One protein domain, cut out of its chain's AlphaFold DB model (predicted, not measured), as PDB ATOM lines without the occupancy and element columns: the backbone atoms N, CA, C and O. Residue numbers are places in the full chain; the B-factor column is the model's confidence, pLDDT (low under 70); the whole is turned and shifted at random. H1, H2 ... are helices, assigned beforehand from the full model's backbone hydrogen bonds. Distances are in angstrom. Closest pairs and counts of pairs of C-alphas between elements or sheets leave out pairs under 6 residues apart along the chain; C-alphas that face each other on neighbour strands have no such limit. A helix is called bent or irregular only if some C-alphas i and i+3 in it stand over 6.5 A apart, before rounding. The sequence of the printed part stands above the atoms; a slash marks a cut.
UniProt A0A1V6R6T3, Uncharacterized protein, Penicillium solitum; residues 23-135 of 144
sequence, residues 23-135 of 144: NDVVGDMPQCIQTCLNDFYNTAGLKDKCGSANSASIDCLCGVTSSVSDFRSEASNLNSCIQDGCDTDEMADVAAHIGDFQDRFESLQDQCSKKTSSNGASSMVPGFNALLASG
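Overview. This is residues 23 to 135 of the 144 residues of an uncharacterized protein of Penicillium solitum (UniProt A0A1V6R6T3). One long bent helix, H6, runs along the longest axis, and the antiparallel pair H2 and H5 lies across from it. H7 folds back along H6b and packs on both H6b and H5, while the short helices H1 and H4 pack on H6b and H3 packs on H4. The printed part has 113 residues with seven named helices, H1 to H7 in chain order, and no named strand; the class is all helix. It is compact, with a radius of gyration of the C-alphas of 13.6 A, yet elongated, spanning 44 by 26 by 23 A.

Along the chain. H1, residues 23 to 26, begins at C-alpha 23 (29.300, -9.173, 33.058). H2 is residues 31 to 43, 18.1 A long; H3 is 46 to 50, H4 is 58 to 63, and H5 is 68 to 85, 24.7 A. H6, residues 88 to 119, was assigned as one helix by its hydrogen bonds but is bent: C-alphas 96 and 99 are 7.1 A apart. Its arms H6a, residues 88 to 96, 12.9 A, and H6b, residues 99 to 119, 30.5 A, stand at a steep tilt of 55 degrees. H7, residues 125 to 133, 12.1 A, ends at C-alpha 133 (12.777, 4.074, 38.042).

Arrangement. H1 touches H6b, the closest C-alphas being Val 25 and Arg 104, 5.3 A. H2 touches H5 at a shallow tilt of 27 degrees, opposite ways, closest at C-alphas Cys 36 and Leu 78, 5.6 A. H3 touches H4, C-alphas Cys 50 and Cys 60 being closest at 5.7 A. H4 touches H6b at a steep tilt of 51 degrees, closest at C-alphas Cys 62 and Cys 112, 4.8 A. H6b and H7 form a helical hairpin at 23 degrees, closest at C-alphas Gln 109 and Val 125, 5.7 A. H5 touches H7 with residues 68 to 75 alone, closest at C-alphas Val 68 and Gly 127, 4.6 A; H5 and H6b are apart. Every O i to N i+4 pair is within hydrogen-bond range in H2, H3, H4, H5, H6a and H7, and 16 of 17 are in H6b; H1 is too short for such a pair.

Size, cuts and confidence. The C-alphas farthest apart, of Asp 89 and Gly 120, are 44.5 A apart. The printed part has no cut, and no link is long. Mean pLDDT of the printed part is 78.9; residues 66 to 69, 115 to 127 and 132 to 135 are under 70.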
ATOM      1  N   ASN A  23      28.242  -9.196  32.056       89.44
ATOM      2  CA  ASN A  23      29.300  -9.173  33.058       89.44
ATOM      3  C   ASN A  23      30.068  -7.841  33.074       89.44
ATOM      4  O   ASN A  23      30.495  -7.421  34.139       89.44
ATOM      5  N   ASP A  24      30.208  -7.151  31.936       88.56
ATOM      6  CA  ASP A  24      30.821  -5.813  31.897       88.56
ATOM      7  C   ASP A  24      29.916  -4.754  32.546       88.56
ATOM      8  O   ASP A  24      30.410  -3.776  33.103       88.56
ATOM      9  N   VAL A  25      28.593  -4.956  32.490       87.19
ATOM     10  CA  VAL A  25      27.594  -4.082  33.126       87.19
ATOM     11  C   VAL A  25      27.621  -4.266  34.639       87.19
ATOM     12  O   VAL A  25      27.699  -3.288  35.376       87.19
ATOM     13  N   VAL A  26      27.585  -5.521  35.095       87.62
ATOM     14  CA  VAL A  26      27.684  -5.870  36.520       87.62
ATOM     15  C   VAL A  26      29.051  -5.468  37.076       87.62
ATOM     16  O   VAL A  26      29.126  -4.860  38.139       87.62
ATOM     17  N   GLY A  27      30.118  -5.775  36.340       87.06
ATOM     18  CA  GLY A  27      31.517  -5.582  36.711       87.06
ATOM     19  C   GLY A  27      31.827  -5.968  38.155       87.06
ATOM     20  O   GLY A  27      31.388  -7.012  38.629       87.06
ATOM     21  N   ASP A  28      32.593  -5.130  38.849       86.06
ATOM     22  CA  ASP A  28      33.157  -5.438  40.172       86.06
ATOM     23  C   ASP A  28      32.189  -5.250  41.356       86.06
ATOM     24  O   ASP A  28      32.617  -4.973  42.471       86.06
ATOM     25  N   MET A  29      30.878  -5.389  41.142       85.44
ATOM     26  CA  MET A  29      29.905  -5.314  42.238       85.44
ATOM     27  C   MET A  29      30.172  -6.399  43.302       85.44
ATOM     28  O   MET A  29      30.612  -7.497  42.948       85.44
ATOM     29  N   PRO A  30      29.862  -6.155  44.589       85.25
ATOM     30  CA  PRO A  30      30.000  -7.160  45.645       85.25
ATOM     31  C   PRO A  30      29.202  -8.439  45.372       85.25
ATOM     32  O   PRO A  30      28.194  -8.422  44.660       85.25
ATOM     33  N   GLN A  31      29.637  -9.559  45.959       86.56
ATOM     34  CA  GLN A  31      29.052 -10.883  45.704       86.56
ATOM     35  C   GLN A  31      27.556 -10.955  46.033       86.56
ATOM     36  O   GLN A  31      26.812 -11.576  45.266       86.56
ATOM     37  N   CYS A  32      27.091 -10.292  47.097       86.50
ATOM     38  CA  CYS A  32      25.664 -10.244  47.414       86.50
ATOM     39  C   CYS A  32      24.841  -9.617  46.266       86.50
ATOM     40  O   CYS A  32      23.842 -10.188  45.827       86.50
ATOM     41  N   ILE A  33      25.317  -8.520  45.664       86.19
ATOM     42  CA  ILE A  33      24.631  -7.876  44.537       86.19
ATOM     43  C   ILE A  33      24.767  -8.688  43.257       86.19
ATOM     44  O   ILE A  33      23.796  -8.809  42.514       86.19
ATOM     45  N   GLN A  34      25.940  -9.270  42.990       88.06
ATOM     46  CA  GLN A  34      26.109 -10.160  41.837       88.06
ATOM     47  C   GLN A  34      25.118 -11.322  41.890       88.06
ATOM     48  O   GLN A  34      24.537 -11.673  40.864       88.06
ATOM     49  N   THR A  35      24.884 -11.877  43.081       89.81
ATOM     50  CA  THR A  35      23.898 -12.939  43.300       89.81
ATOM     51  C   THR A  35      22.497 -12.450  42.950       89.81
ATOM     52  O   THR A  35      21.839 -13.051  42.102       89.81
ATOM     53  N   CYS A  36      22.077 -11.306  43.493       89.31
ATOM     54  CA  CYS A  36      20.757 -10.746  43.212       89.31
ATOM     55  C   CYS A  36      20.563 -10.359  41.733       89.31
ATOM     56  O   CYS A  36      19.497 -10.584  41.161       89.31
ATOM     57  N   LEU A  37      21.595  -9.815  41.081       88.38
ATOM     58  CA  LEU A  37      21.575  -9.482  39.652       88.38
ATOM     59  C   LEU A  37      21.551 -10.731  38.767       88.38
ATOM     60  O   LEU A  37      20.915 -10.723  37.711       88.38
ATOM     61  N   ASN A  38      22.228 -11.804  39.175       89.00
ATOM     62  CA  ASN A  38      22.175 -13.087  38.487       89.00
ATOM     63  C   ASN A  38      20.789 -13.728  38.623       89.00
ATOM     64  O   ASN A  38      20.263 -14.247  37.640       89.00
ATOM     65  N   ASP A  39      20.167 -13.643  39.796       88.94
ATOM     66  CA  ASP A  39      18.794 -14.106  39.999       88.94
ATOM     67  C   ASP A  39      17.816 -13.317  39.136       88.94
ATOM     68  O   ASP A  39      17.102 -13.933  38.349       88.94
ATOM     69  N   PHE A  40      17.883 -11.981  39.160       86.69
ATOM     70  CA  PHE A  40      17.124 -11.114  38.252       86.69
ATOM     71  C   PHE A  40      17.296 -11.524  36.785       86.69
ATOM     72  O   PHE A  40      16.326 -11.654  36.041       86.69
ATOM     73  N   TYR A  41      18.537 -11.756  36.355       87.94
ATOM     74  CA  TYR A  41      18.838 -12.165  34.988       87.94
ATOM     75  C   TYR A  41      18.168 -13.506  34.632       87.94
ATOM     76  O   TYR A  41      17.639 -13.689  33.531       87.94
ATOM     77  N   ASN A  42      18.169 -14.455  35.567       87.56
ATOM     78  CA  ASN A  42      17.562 -15.766  35.378       87.56
ATOM     79  C   ASN A  42      16.030 -15.687  35.362       87.56
ATOM     80  O   ASN A  42      15.404 -16.297  34.495       87.56
ATOM     81  N   THR A  43      15.428 -14.936  36.282       85.81
ATOM     82  CA  THR A  43      13.972 -14.859  36.461       85.81
ATOM     83  C   THR A  43      13.292 -13.951  35.443       85.81
ATOM     84  O   THR A  43      12.185 -14.255  35.005       85.81
ATOM     85  N   ALA A  44      13.973 -12.910  34.958       81.88
ATOM     86  CA  ALA A  44      13.489 -12.064  33.864       81.88
ATOM     87  C   ALA A  44      13.498 -12.774  32.489       81.88
ATOM     88  O   ALA A  44      13.173 -12.163  31.466       81.88
ATOM     89  N   GLY A  45      13.874 -14.061  32.443       81.94
ATOM     90  CA  GLY A  45      13.897 -14.887  31.232       81.94
ATOM     91  C   GLY A  45      15.082 -14.595  30.311       81.94
ATOM     92  O   GLY A  45      15.093 -15.029  29.156       81.94
ATOM     93  N   LEU A  46      16.092 -13.863  30.792       84.56
ATOM     94  CA  LEU A  46      17.249 -13.473  29.979       84.56
ATOM     95  C   LEU A  46      18.158 -14.663  29.735       84.56
ATOM     96  O   LEU A  46      18.717 -14.795  28.650       84.56
ATOM     97  N   LYS A  47      18.224 -15.584  30.698       87.94
ATOM     98  CA  LYS A  47      18.954 -16.840  30.547       87.94
ATOM     99  C   LYS A  47      18.473 -17.676  29.370       87.94
ATOM    100  O   LYS A  47      19.295 -18.145  28.586       87.94
ATOM    101  N   ASP A  48      17.164 -17.821  29.212       87.25
ATOM    102  CA  ASP A  48      16.584 -18.611  28.122       87.25
ATOM    103  C   ASP A  48      16.772 -17.955  26.748       87.25
ATOM    104  O   ASP A  48      16.735 -18.634  25.721       87.25
ATOM    105  N   LYS A  49      16.977 -16.633  26.709       86.19
ATOM    106  CA  LYS A  49      17.120 -15.857  25.468       86.19
ATOM    107  C   LYS A  49      18.570 -15.619  25.067       86.19
ATOM    108  O   LYS A  49      18.896 -15.715  23.888       86.19
ATOM    109  N   CYS A  50      19.421 -15.316  26.039       87.94
ATOM    110  CA  CYS A  50      20.784 -14.828  25.840       87.94
ATOM    111  C   CYS A  50      21.862 -15.710  26.476       87.94
ATOM    112  O   CYS A  50      23.045 -15.374  26.410       87.94
ATOM    113  N   GLY A  51      21.487 -16.859  27.044       88.50
ATOM    114  CA  GLY A  51      22.422 -17.771  27.699       88.50
ATOM    115  C   GLY A  51      22.842 -17.263  29.077       88.50
ATOM    116  O   GLY A  51      22.143 -16.469  29.691       88.50
ATOM    117  N   SER A  52      23.967 -17.732  29.609       87.94
ATOM    118  CA  SER A  52      24.413 -17.357  30.960       87.94
ATOM    119  C   SER A  52      24.725 -15.867  31.110       87.94
ATOM    120  O   SER A  52      25.352 -15.275  30.233       87.94
ATOM    121  N   ALA A  53      24.397 -15.310  32.280       83.75
ATOM    122  CA  ALA A  53      24.696 -13.932  32.674       83.75
ATOM    123  C   ALA A  53      26.169 -13.543  32.434       83.75
ATOM    124  O   ALA A  53      26.460 -12.445  31.980       83.75
ATOM    125  N   ASN A  54      27.116 -14.457  32.648       82.12
ATOM    126  CA  ASN A  54      28.548 -14.181  32.485       82.12
ATOM    127  C   ASN A  54      29.001 -13.981  31.027       82.12
ATOM    128  O   ASN A  54      30.095 -13.479  30.793       82.12
ATOM    129  N   SER A  55      28.205 -14.407  30.045       83.06
ATOM    130  CA  SER A  55      28.590 -14.412  28.626       83.06
ATOM    131  C   SER A  55      27.563 -13.759  27.709       83.06
ATOM    132  O   SER A  55      27.789 -13.672  26.502       83.06
ATOM    133  N   ALA A  56      26.418 -13.353  28.251       89.00
ATOM    134  CA  ALA A  56      25.340 -12.746  27.495       89.00
ATOM    135  C   ALA A  56      25.826 -11.454  26.844       89.00
ATOM    136  O   ALA A  56      26.274 -10.541  27.538       89.00
ATOM    137  N   SER A  57      25.752 -11.383  25.516       89.12
ATOM    138  CA  SER A  57      26.154 -10.184  24.794       89.12
ATOM    139  C   SER A  57      25.123  -9.077  24.969       89.12
ATOM    140  O   SER A  57      23.915  -9.330  25.017       89.12
ATOM    141  N   ILE A  58      25.592  -7.830  24.986       85.56
ATOM    142  CA  ILE A  58      24.697  -6.669  24.998       85.56
ATOM    143  C   ILE A  58      23.787  -6.669  23.769       85.56
ATOM    144  O   ILE A  58      22.615  -6.328  23.875       85.56
ATOM    145  N   ASP A  59      24.279  -7.141  22.623       85.19
ATOM    146  CA  ASP A  59      23.471  -7.260  21.409       85.19
ATOM    147  C   ASP A  59      22.241  -8.161  21.601       85.19
ATOM    148  O   ASP A  59      21.128  -7.764  21.255       85.19
ATOM    149  N   CYS A  60      22.423  -9.326  22.236       86.69
ATOM    150  CA  CYS A  60      21.303 -10.201  22.556       86.69
ATOM    151  C   CYS A  60      20.342  -9.532  23.539       86.69
ATOM    152  O   CYS A  60      19.138  -9.508  23.290       86.69
ATOM    153  N   LEU A  61      20.868  -8.945  24.620       83.81
ATOM    154  CA  LEU A  61      20.051  -8.291  25.640       83.81
ATOM    155  C   LEU A  61      19.198  -7.167  25.056       83.81
ATOM    156  O   LEU A  61      17.995  -7.118  25.289       83.81
ATOM    157  N   CYS A  62      19.774  -6.318  24.211       83.56
ATOM    158  CA  CYS A  62      19.031  -5.251  23.552       83.56
ATOM    159  C   CYS A  62      17.908  -5.763  22.635       83.56
ATOM    160  O   CYS A  62      16.947  -5.023  22.395       83.56
ATOM    161  N   GLY A  63      18.033  -6.994  22.126       77.88
ATOM    162  CA  GLY A  63      17.082  -7.653  21.231       77.88
ATOM    163  C   GLY A  63      15.981  -8.460  21.925       77.88
ATOM    164  O   GLY A  63      15.049  -8.902  21.252       77.88
ATOM    165  N   VAL A  64      16.045  -8.663  23.244       79.88
ATOM    166  CA  VAL A  64      14.976  -9.369  23.963       79.88
ATOM    167  C   VAL A  64      13.758  -8.466  24.113       79.88
ATOM    168  O   VAL A  64      13.830  -7.331  24.582       79.88
ATOM    169  N   THR A  65      12.607  -9.024  23.768       70.19
ATOM    170  CA  THR A  65      11.292  -8.439  23.990       70.19
ATOM    171  C   THR A  65      10.678  -9.059  25.245       70.19
ATOM    172  O   THR A  65      10.129 -10.158  25.204       70.19
ATOM    173  N   SER A  66      10.761  -8.353  26.370       67.19
ATOM    174  CA  SER A  66      10.025  -8.701  27.594       67.19
ATOM    175  C   SER A  66       9.082  -7.571  27.976       67.19
ATOM    176  O   SER A  66       9.287  -6.414  27.597       67.19
ATOM    177  N   SER A  67       8.021  -7.899  28.714       64.94
ATOM    178  CA  SER A  67       7.076  -6.881  29.152       64.94
ATOM    179  C   SER A  67       7.692  -6.010  30.253       64.94
ATOM    180  O   SER A  67       8.435  -6.481  31.116       64.94
ATOM    181  N   VAL A  68       7.369  -4.714  30.237       68.06
ATOM    182  CA  VAL A  68       7.828  -3.752  31.256       68.06
ATOM    183  C   VAL A  68       7.344  -4.149  32.655       68.06
ATOM    184  O   VAL A  68       8.037  -3.907  33.640       68.06
ATOM    185  N   SER A  69       6.170  -4.778  32.752       68.94
ATOM    186  CA  SER A  69       5.617  -5.296  34.006       68.94
ATOM    187  C   SER A  69       6.437  -6.442  34.591       68.94
ATOM    188  O   SER A  69       6.643  -6.455  35.805       68.94
ATOM    189  N   ASP A  70       6.941  -7.354  33.755       75.50
ATOM    190  CA  ASP A  70       7.786  -8.463  34.217       75.50
ATOM    191  C   ASP A  70       9.120  -7.908  34.716       75.50
ATOM    192  O   ASP A  70       9.511  -8.149  35.852       75.50
ATOM    193  N   PHE A  71       9.748  -7.028  33.929       76.38
ATOM    194  CA  PHE A  71      10.988  -6.353  34.319       76.38
ATOM    195  C   PHE A  71      10.858  -5.557  35.618       76.38
ATOM    196  O   PHE A  71      11.761  -5.581  36.446       76.38
ATOM    197  N   ARG A  72       9.737  -4.858  35.825       77.69
ATOM    198  CA  ARG A  72       9.485  -4.097  37.056       77.69
ATOM    199  C   ARG A  72       9.280  -5.003  38.270       77.69
ATOM    200  O   ARG A  72       9.714  -4.649  39.366       77.69
ATOM    201  N   SER A  73       8.604  -6.134  38.087       83.06
ATOM    202  CA  SER A  73       8.391  -7.115  39.158       83.06
ATOM    203  C   SER A  73       9.724  -7.731  39.565       83.06
ATOM    204  O   SER A  73      10.085  -7.686  40.739       83.06
ATOM    205  N   GLU A  74      10.528  -8.149  38.587       85.06
ATOM    206  CA  GLU A  74      11.863  -8.684  38.842       85.06
ATOM    207  C   GLU A  74      12.823  -7.623  39.394       85.06
ATOM    208  O   GLU A  74      13.626  -7.929  40.266       85.06
ATOM    209  N   ALA A  75      12.701  -6.354  38.994       81.06
ATOM    210  CA  ALA A  75      13.453  -5.254  39.604       81.06
ATOM    211  C   ALA A  75      13.085  -5.044  41.083       81.06
ATOM    212  O   ALA A  75      13.939  -4.733  41.911       81.06
ATOM    213  N   SER A  76      11.811  -5.237  41.434       83.00
ATOM    214  CA  SER A  76      11.352  -5.158  42.826       83.00
ATOM    215  C   SER A  76      11.882  -6.341  43.648       83.00
ATOM    216  O   SER A  76      12.274  -6.161  44.803       83.00
ATOM    217  N   ASN A  77      11.962  -7.529  43.040       86.81
ATOM    218  CA  ASN A  77      12.580  -8.711  43.642       86.81
ATOM    219  C   ASN A  77      14.093  -8.527  43.817       86.81
ATOM    220  O   ASN A  77      14.608  -8.814  44.891       86.81
ATOM    221  N   LEU A  78      14.784  -7.975  42.813       85.00
ATOM    222  CA  LEU A  78      16.195  -7.584  42.887       85.00
ATOM    223  C   LEU A  78      16.426  -6.652  44.075       85.00
ATOM    224  O   LEU A  78      17.287  -6.907  44.905       85.00
ATOM    225  N   ASN A  79      15.617  -5.601  44.192       82.56
ATOM    226  CA  ASN A  79      15.723  -4.651  45.287       82.56
ATOM    227  C   ASN A  79      15.501  -5.285  46.671       82.56
ATOM    228  O   ASN A  79      16.147  -4.914  47.648       82.56
ATOM    229  N   SER A  80      14.561  -6.225  46.761       85.69
ATOM    230  CA  SER A  80      14.302  -6.957  48.003       85.69
ATOM    231  C   SER A  80      15.467  -7.896  48.326       85.69
ATOM    232  O   SER A  80      15.947  -7.897  49.450       85.69
ATOM    233  N   CYS A  81      16.008  -8.594  47.322       87.44
ATOM    234  CA  CYS A  81      17.196  -9.435  47.463       87.44
ATOM    235  C   CYS A  81      18.404  -8.642  47.966       87.44
ATOM    236  O   CYS A  81      19.114  -9.111  48.844       87.44
ATOM    237  N   ILE A  82      18.620  -7.429  47.455       83.62
ATOM    238  CA  ILE A  82      19.723  -6.569  47.897       83.62
ATOM    239  C   ILE A  82      19.547  -6.163  49.368       83.62
ATOM    240  O   ILE A  82      20.511  -6.196  50.125       83.62
ATOM    241  N   GLN A  83      18.328  -5.802  49.778       80.50
ATOM    242  CA  GLN A  83      18.040  -5.397  51.159       80.50
ATOM    243  C   GLN A  83      18.112  -6.557  52.160       80.50
ATOM    244  O   GLN A  83      18.555  -6.346  53.285       80.50
ATOM    245  N   ASP A  84      17.670  -7.753  51.771       83.81
ATOM    246  CA  ASP A  84      17.653  -8.932  52.645       83.81
ATOM    247  C   ASP A  84      18.970  -9.725  52.612       83.81
ATOM    248  O   ASP A  84      19.287 -10.440  53.561       83.81
ATOM    249  N   GLY A  85      19.703  -9.659  51.497       76.88
ATOM    250  CA  GLY A  85      20.817 -10.553  51.183       76.88
ATOM    251  C   GLY A  85      22.211  -9.945  51.317       76.88
ATOM    252  O   GLY A  85      23.180 -10.690  51.213       76.88
ATOM    253  N   CYS A  86      22.327  -8.633  51.525       82.56
ATOM    254  CA  CYS A  86      23.610  -7.973  51.759       82.56
ATOM    255  C   CYS A  86      23.704  -7.471  53.200       82.56
ATOM    256  O   CYS A  86      22.885  -6.659  53.640       82.56
ATOM    257  N   ASP A  87      24.744  -7.890  53.911       82.12
ATOM    258  CA  ASP A  87      25.050  -7.361  55.238       82.12
ATOM    259  C   ASP A  87      25.599  -5.921  55.169       82.12
ATOM    260  O   ASP A  87      25.968  -5.408  54.109       82.12
ATOM    261  N   THR A  88      25.668  -5.238  56.316       77.50
ATOM    262  CA  THR A  88      26.059  -3.815  56.395       77.50
ATOM    263  C   THR A  88      27.457  -3.534  55.834       77.50
ATOM    264  O   THR A  88      27.656  -2.501  55.195       77.50
ATOM    265  N   ASP A  89      28.416  -4.442  56.040       76.50
ATOM    266  CA  ASP A  89      29.769  -4.310  55.489       76.50
ATOM    267  C   ASP A  89      29.763  -4.423  53.956       76.50
ATOM    268  O   ASP A  89      30.366  -3.596  53.274       76.50
ATOM    269  N   GLU A  90      29.003  -5.373  53.399       76.75
ATOM    270  CA  GLU A  90      28.848  -5.493  51.948       76.75
ATOM    271  C   GLU A  90      28.133  -4.272  51.371       76.75
ATOM    272  O   GLU A  90      28.560  -3.759  50.345       76.75
ATOM    273  N   MET A  91      27.107  -3.739  52.040       74.88
ATOM    274  CA  MET A  91      26.407  -2.515  51.626       74.88
ATOM    275  C   MET A  91      27.341  -1.301  51.495       74.88
ATOM    276  O   MET A  91      27.149  -0.486  50.588       74.88
ATOM    277  N   ALA A  92      28.366  -1.184  52.343       78.44
ATOM    278  CA  ALA A  92      29.374  -0.132  52.221       78.44
ATOM    279  C   ALA A  92      30.226  -0.298  50.949       78.44
ATOM    280  O   ALA A  92      30.452   0.680  50.230       78.44
ATOM    281  N   ASP A  93      30.629  -1.529  50.624       78.56
ATOM    282  CA  ASP A  93      31.290  -1.839  49.352       78.56
ATOM    283  C   ASP A  93      30.348  -1.612  48.158       78.56
ATOM    284  O   ASP A  93      30.760  -1.079  47.127       78.56
ATOM    285  N   VAL A  94      29.052  -1.922  48.288       78.25
ATOM    286  CA  VAL A  94      28.070  -1.632  47.232       78.25
ATOM    287  C   VAL A  94      28.004  -0.132  46.982       78.25
ATOM    288  O   VAL A  94      28.028   0.282  45.827       78.25
ATOM    289  N   ALA A  95      27.980   0.699  48.025       78.75
ATOM    290  CA  ALA A  95      27.949   2.152  47.879       78.75
ATOM    291  C   ALA A  95      29.186   2.704  47.150       78.75
ATOM    292  O   ALA A  95      29.075   3.696  46.427       78.75
ATOM    293  N   ALA A  96      30.342   2.051  47.288       81.12
ATOM    294  CA  ALA A  96      31.555   2.418  46.561       81.12
ATOM    295  C   ALA A  96      31.477   2.092  45.057       81.12
ATOM    296  O   ALA A  96      32.095   2.791  44.257       81.12
ATOM    297  N   HIS A  97      30.702   1.076  44.662       82.12
ATOM    298  CA  HIS A  97      30.608   0.591  43.277       82.12
ATOM    299  C   HIS A  97      29.296   0.953  42.557       82.12
ATOM    300  O   HIS A  97      29.206   0.835  41.329       82.12
ATOM    301  N   ILE A  98      28.272   1.412  43.288       80.69
ATOM    302  CA  ILE A  98      26.929   1.672  42.749       80.69
ATOM    303  C   ILE A  98      26.912   2.814  41.728       80.69
ATOM    304  O   ILE A  98      26.089   2.798  40.815       80.69
ATOM    305  N   GLY A  99      27.811   3.796  41.860       80.56
ATOM    306  CA  GLY A  99      27.973   4.881  40.885       80.56
ATOM    307  C   GLY A  99      28.415   4.338  39.530       80.56
ATOM    308  O   GLY A  99      27.696   4.474  38.544       80.56
ATOM    309  N   ASP A 100      29.527   3.598  39.506       84.50
ATOM    310  CA  ASP A 100      30.021   2.961  38.285       84.50
ATOM    311  C   ASP A 100      29.000   1.982  37.692       84.50
ATOM    312  O   ASP A 100      28.884   1.857  36.474       84.50
ATOM    313  N   PHE A 101      28.274   1.226  38.526       84.00
ATOM    314  CA  PHE A 101      27.234   0.312  38.038       84.00
ATOM    315  C   PHE A 101      26.097   1.070  37.343       84.00
ATOM    316  O   PHE A 101      25.671   0.662  36.265       84.00
ATOM    317  N   GLN A 102      25.637   2.187  37.916       81.81
ATOM    318  CA  GLN A 102      24.623   3.042  37.293       81.81
ATOM    319  C   GLN A 102      25.111   3.602  35.954       81.81
ATOM    320  O   GLN A 102      24.404   3.449  34.960       81.81
ATOM    321  N   ASP A 103      26.340   4.117  35.890       83.81
ATOM    322  CA  ASP A 103      26.924   4.643  34.649       83.81
ATOM    323  C   ASP A 103      27.003   3.562  33.554       83.81
ATOM    324  O   ASP A 103      26.639   3.782  32.391       83.81
ATOM    325  N   ARG A 104      27.440   2.349  33.919       86.50
ATOM    326  CA  ARG A 104      27.466   1.187  33.015       86.50
ATOM    327  C   ARG A 104      26.061   0.808  32.553       86.50
ATOM    328  O   ARG A 104      25.846   0.520  31.377       86.50
ATOM    329  N   PHE A 105      25.088   0.831  33.451       83.44
ATOM    330  CA  PHE A 105      23.709   0.491  33.133       83.44
ATOM    331  C   PHE A 105      23.034   1.537  32.224       83.44
ATOM    332  O   PHE A 105      22.306   1.178  31.295       83.44
ATOM    333  N   GLU A 106      23.314   2.826  32.416       81.81
ATOM    334  CA  GLU A 106      22.876   3.891  31.506       81.81
ATOM    335  C   GLU A 106      23.532   3.758  30.125       81.81
ATOM    336  O   GLU A 106      22.848   3.857  29.103       81.81
ATOM    337  N   SER A 107      24.828   3.432  30.066       84.12
ATOM    338  CA  SER A 107      25.529   3.158  28.803       84.12
ATOM    339  C   SER A 107      24.939   1.951  28.060       84.12
ATOM    340  O   SER A 107      24.763   1.997  26.839       84.12
ATOM    341  N   LEU A 108      24.561   0.886  28.776       83.25
ATOM    342  CA  LEU A 108      23.816  -0.243  28.211       83.25
ATOM    343  C   LEU A 108      22.497   0.228  27.584       83.25
ATOM    344  O   LEU A 108      22.178  -0.135  26.449       83.25
ATOM    345  N   GLN A 109      21.732   1.047  28.306       80.19
ATOM    346  CA  GLN A 109      20.454   1.562  27.822       80.19
ATOM    347  C   GLN A 109      20.622   2.403  26.549       80.19
ATOM    348  O   GLN A 109      19.858   2.235  25.592       80.19
ATOM    349  N   ASP A 110      21.621   3.281  26.513       82.00
ATOM    350  CA  ASP A 110      21.932   4.109  25.348       82.00
ATOM    351  C   ASP A 110      22.349   3.244  24.143       82.00
ATOM    352  O   ASP A 110      21.829   3.416  23.036       82.00
ATOM    353  N   GLN A 111      23.189   2.225  24.355       81.88
ATOM    354  CA  GLN A 111      23.561   1.259  23.315       81.88
ATOM    355  C   GLN A 111      22.348   0.486  22.777       81.88
ATOM    356  O   GLN A 111      22.195   0.341  21.559       81.88
ATOM    357  N   CYS A 112      21.441   0.043  23.649       80.94
ATOM    358  CA  CYS A 112      20.204  -0.616  23.229       80.94
ATOM    359  C   CYS A 112      19.255   0.328  22.482       80.94
ATOM    360  O   CYS A 112      18.638  -0.076  21.492       80.94
ATOM    361  N   SER A 113      19.169   1.592  22.894       76.50
ATOM    362  CA  SER A 113      18.342   2.614  22.238       76.50
ATOM    363  C   SER A 113      18.847   2.914  20.828       76.50
ATOM    364  O   SER A 113      18.074   2.905  19.866       76.50
ATOM    365  N   LYS A 114      20.166   3.075  20.678       75.00
ATOM    366  CA  LYS A 114      20.833   3.251  19.380       75.00
ATOM    367  C   LYS A 114      20.598   2.057  18.451       75.00
ATOM    368  O   LYS A 114      20.282   2.255  17.281       75.00
ATOM    369  N   LYS A 115      20.672   0.824  18.966       69.19
ATOM    370  CA  LYS A 115      20.406  -0.407  18.191       69.19
ATOM    371  C   LYS A 115      18.937  -0.549  17.783       69.19
ATOM    372  O   LYS A 115      18.638  -0.939  16.655       69.19
ATOM    373  N   THR A 116      18.016  -0.187  18.670       62.16
ATOM    374  CA  THR A 116      16.564  -0.206  18.414       62.16
ATOM    375  C   THR A 116      16.179   0.711  17.269       62.16
ATOM    376  O   THR A 116      15.402   0.325  16.396       62.16
ATOM    377  N   SER A 117      16.774   1.904  17.238       53.66
ATOM    378  CA  SER A 117      16.527   2.886  16.185       53.66
ATOM    379  C   SER A 117      16.958   2.399  14.792       53.66
ATOM    380  O   SER A 117      16.479   2.944  13.801       53.66
ATOM    381  N   SER A 118      17.808   1.366  14.701       53.22
ATOM    382  CA  SER A 118      18.170   0.702  13.439       53.22
ATOM    383  C   SER A 118      17.307  -0.514  13.084       53.22
ATOM    384  O   SER A 118      17.204  -0.822  11.901       53.22
ATOM    385  N   ASN A 119      16.677  -1.190  14.055       48.91
ATOM    386  CA  ASN A 119      16.008  -2.485  13.830       48.91
ATOM    387  C   ASN A 119      14.494  -2.518  14.119       48.91
ATOM    388  O   ASN A 119      13.876  -3.564  13.934       48.91
ATOM    389  N   GLY A 120      13.863  -1.419  14.547       46.53
ATOM    390  CA  GLY A 120      12.394  -1.300  14.619       46.53
ATOM    391  C   GLY A 120      11.673  -2.250  15.595       46.53
ATOM    392  O   GLY A 120      10.444  -2.281  15.607       46.53
ATOM    393  N   ALA A 121      12.402  -3.014  16.411       43.69
ATOM    394  CA  ALA A 121      11.848  -3.933  17.402       43.69
ATOM    395  C   ALA A 121      11.731  -3.259  18.780       43.69
ATOM    396  O   ALA A 121      12.632  -2.539  19.204       43.69
ATOM    397  N   SER A 122      10.629  -3.502  19.496       50.50
ATOM    398  CA  SER A 122      10.423  -3.024  20.869       50.50
ATOM    399  C   SER A 122      11.473  -3.626  21.811       50.50
ATOM    400  O   SER A 122      11.389  -4.787  22.188       50.50
ATOM    401  N   SER A 123      12.490  -2.839  22.145       55.19
ATOM    402  CA  SER A 123      13.661  -3.265  22.915       55.19
ATOM    403  C   SER A 123      13.405  -3.364  24.421       55.19
ATOM    404  O   SER A 123      12.398  -2.868  24.918       55.19
ATOM    405  N   MET A 124      14.347  -3.955  25.158       64.50
ATOM    406  CA  MET A 124      14.431  -3.913  26.622       64.50
ATOM    407  C   MET A 124      14.559  -2.500  27.218       64.50
ATOM    408  O   MET A 124      14.407  -2.351  28.427       64.50
ATOM    409  N   VAL A 125      14.835  -1.457  26.426       65.81
ATOM    410  CA  VAL A 125      15.017  -0.070  26.912       65.81
ATOM    411  C   VAL A 125      13.897   0.388  27.871       65.81
ATOM    412  O   VAL A 125      14.213   0.863  28.962       65.81
ATOM    413  N   PRO A 126      12.599   0.217  27.552       64.44
ATOM    414  CA  PRO A 126      11.496   0.400  28.497       64.44
ATOM    415  C   PRO A 126      11.616  -0.375  29.822       64.44
ATOM    416  O   PRO A 126      11.297   0.172  30.875       64.44
ATOM    417  N   GLY A 127      12.069  -1.632  29.790       69.44
ATOM    418  CA  GLY A 127      12.260  -2.472  30.978       69.44
ATOM    419  C   GLY A 127      13.436  -2.014  31.844       69.44
ATOM    420  O   GLY A 127      13.300  -1.918  33.061       69.44
ATOM    421  N   PHE A 128      14.559  -1.633  31.232       72.31
ATOM    422  CA  PHE A 128      15.699  -1.048  31.948       72.31
ATOM    423  C   PHE A 128      15.369   0.316  32.557       72.31
ATOM    424  O   PHE A 128      15.755   0.591  33.691       72.31
ATOM    425  N   ASN A 129      14.583   1.141  31.861       70.25
ATOM    426  CA  ASN A 129      14.046   2.376  32.431       70.25
ATOM    427  C   ASN A 129      13.156   2.105  33.648       70.25
ATOM    428  O   ASN A 129      13.239   2.824  34.639       70.25
ATOM    429  N   ALA A 130      12.335   1.051  33.608       70.00
ATOM    430  CA  ALA A 130      11.541   0.648  34.763       70.00
ATOM    431  C   ALA A 130      12.410   0.159  35.932       70.00
ATOM    432  O   ALA A 130      12.054   0.419  37.079       70.00
ATOM    433  N   LEU A 131      13.550  -0.488  35.666       71.00
ATOM    434  CA  LEU A 131      14.498  -0.903  36.701       71.00
ATOM    435  C   LEU A 131      15.173   0.303  37.374       71.00
ATOM    436  O   LEU A 131      15.145   0.399  38.598       71.00
ATOM    437  N   LEU A 132      15.670   1.272  36.602       69.25
ATOM    438  CA  LEU A 132      16.183   2.545  37.136       69.25
ATOM    439  C   LEU A 132      15.108   3.290  37.945       69.25
ATOM    440  O   LEU A 132      15.338   3.695  39.083       69.25
ATOM    441  N   ALA A 133      13.898   3.400  37.391       68.31
ATOM    442  CA  ALA A 133      12.777   4.074  38.042       68.31
ATOM    443  C   ALA A 133      12.246   3.331  39.281       68.31
ATOM    444  O   ALA A 133      11.590   3.946  40.120       68.31
ATOM    445  N   SER A 134      12.513   2.026  39.414       66.06
ATOM    446  CA  SER A 134      12.117   1.243  40.592       66.06
ATOM    447  C   SER A 134      12.922   1.599  41.845       66.06
ATOM    448  O   SER A 134      12.529   1.217  42.943       66.06
ATOM    449  N   GLY A 135      14.023   2.343  41.698       63.41
ATOM    450  CA  GLY A 135      14.857   2.756  42.823       63.41
ATOM    451  C   GLY A 135      15.685   1.625  43.432       63.41
ATOM    452  O   GLY A 135      16.328   1.856  44.452       63.41
TER     453      GLY A 135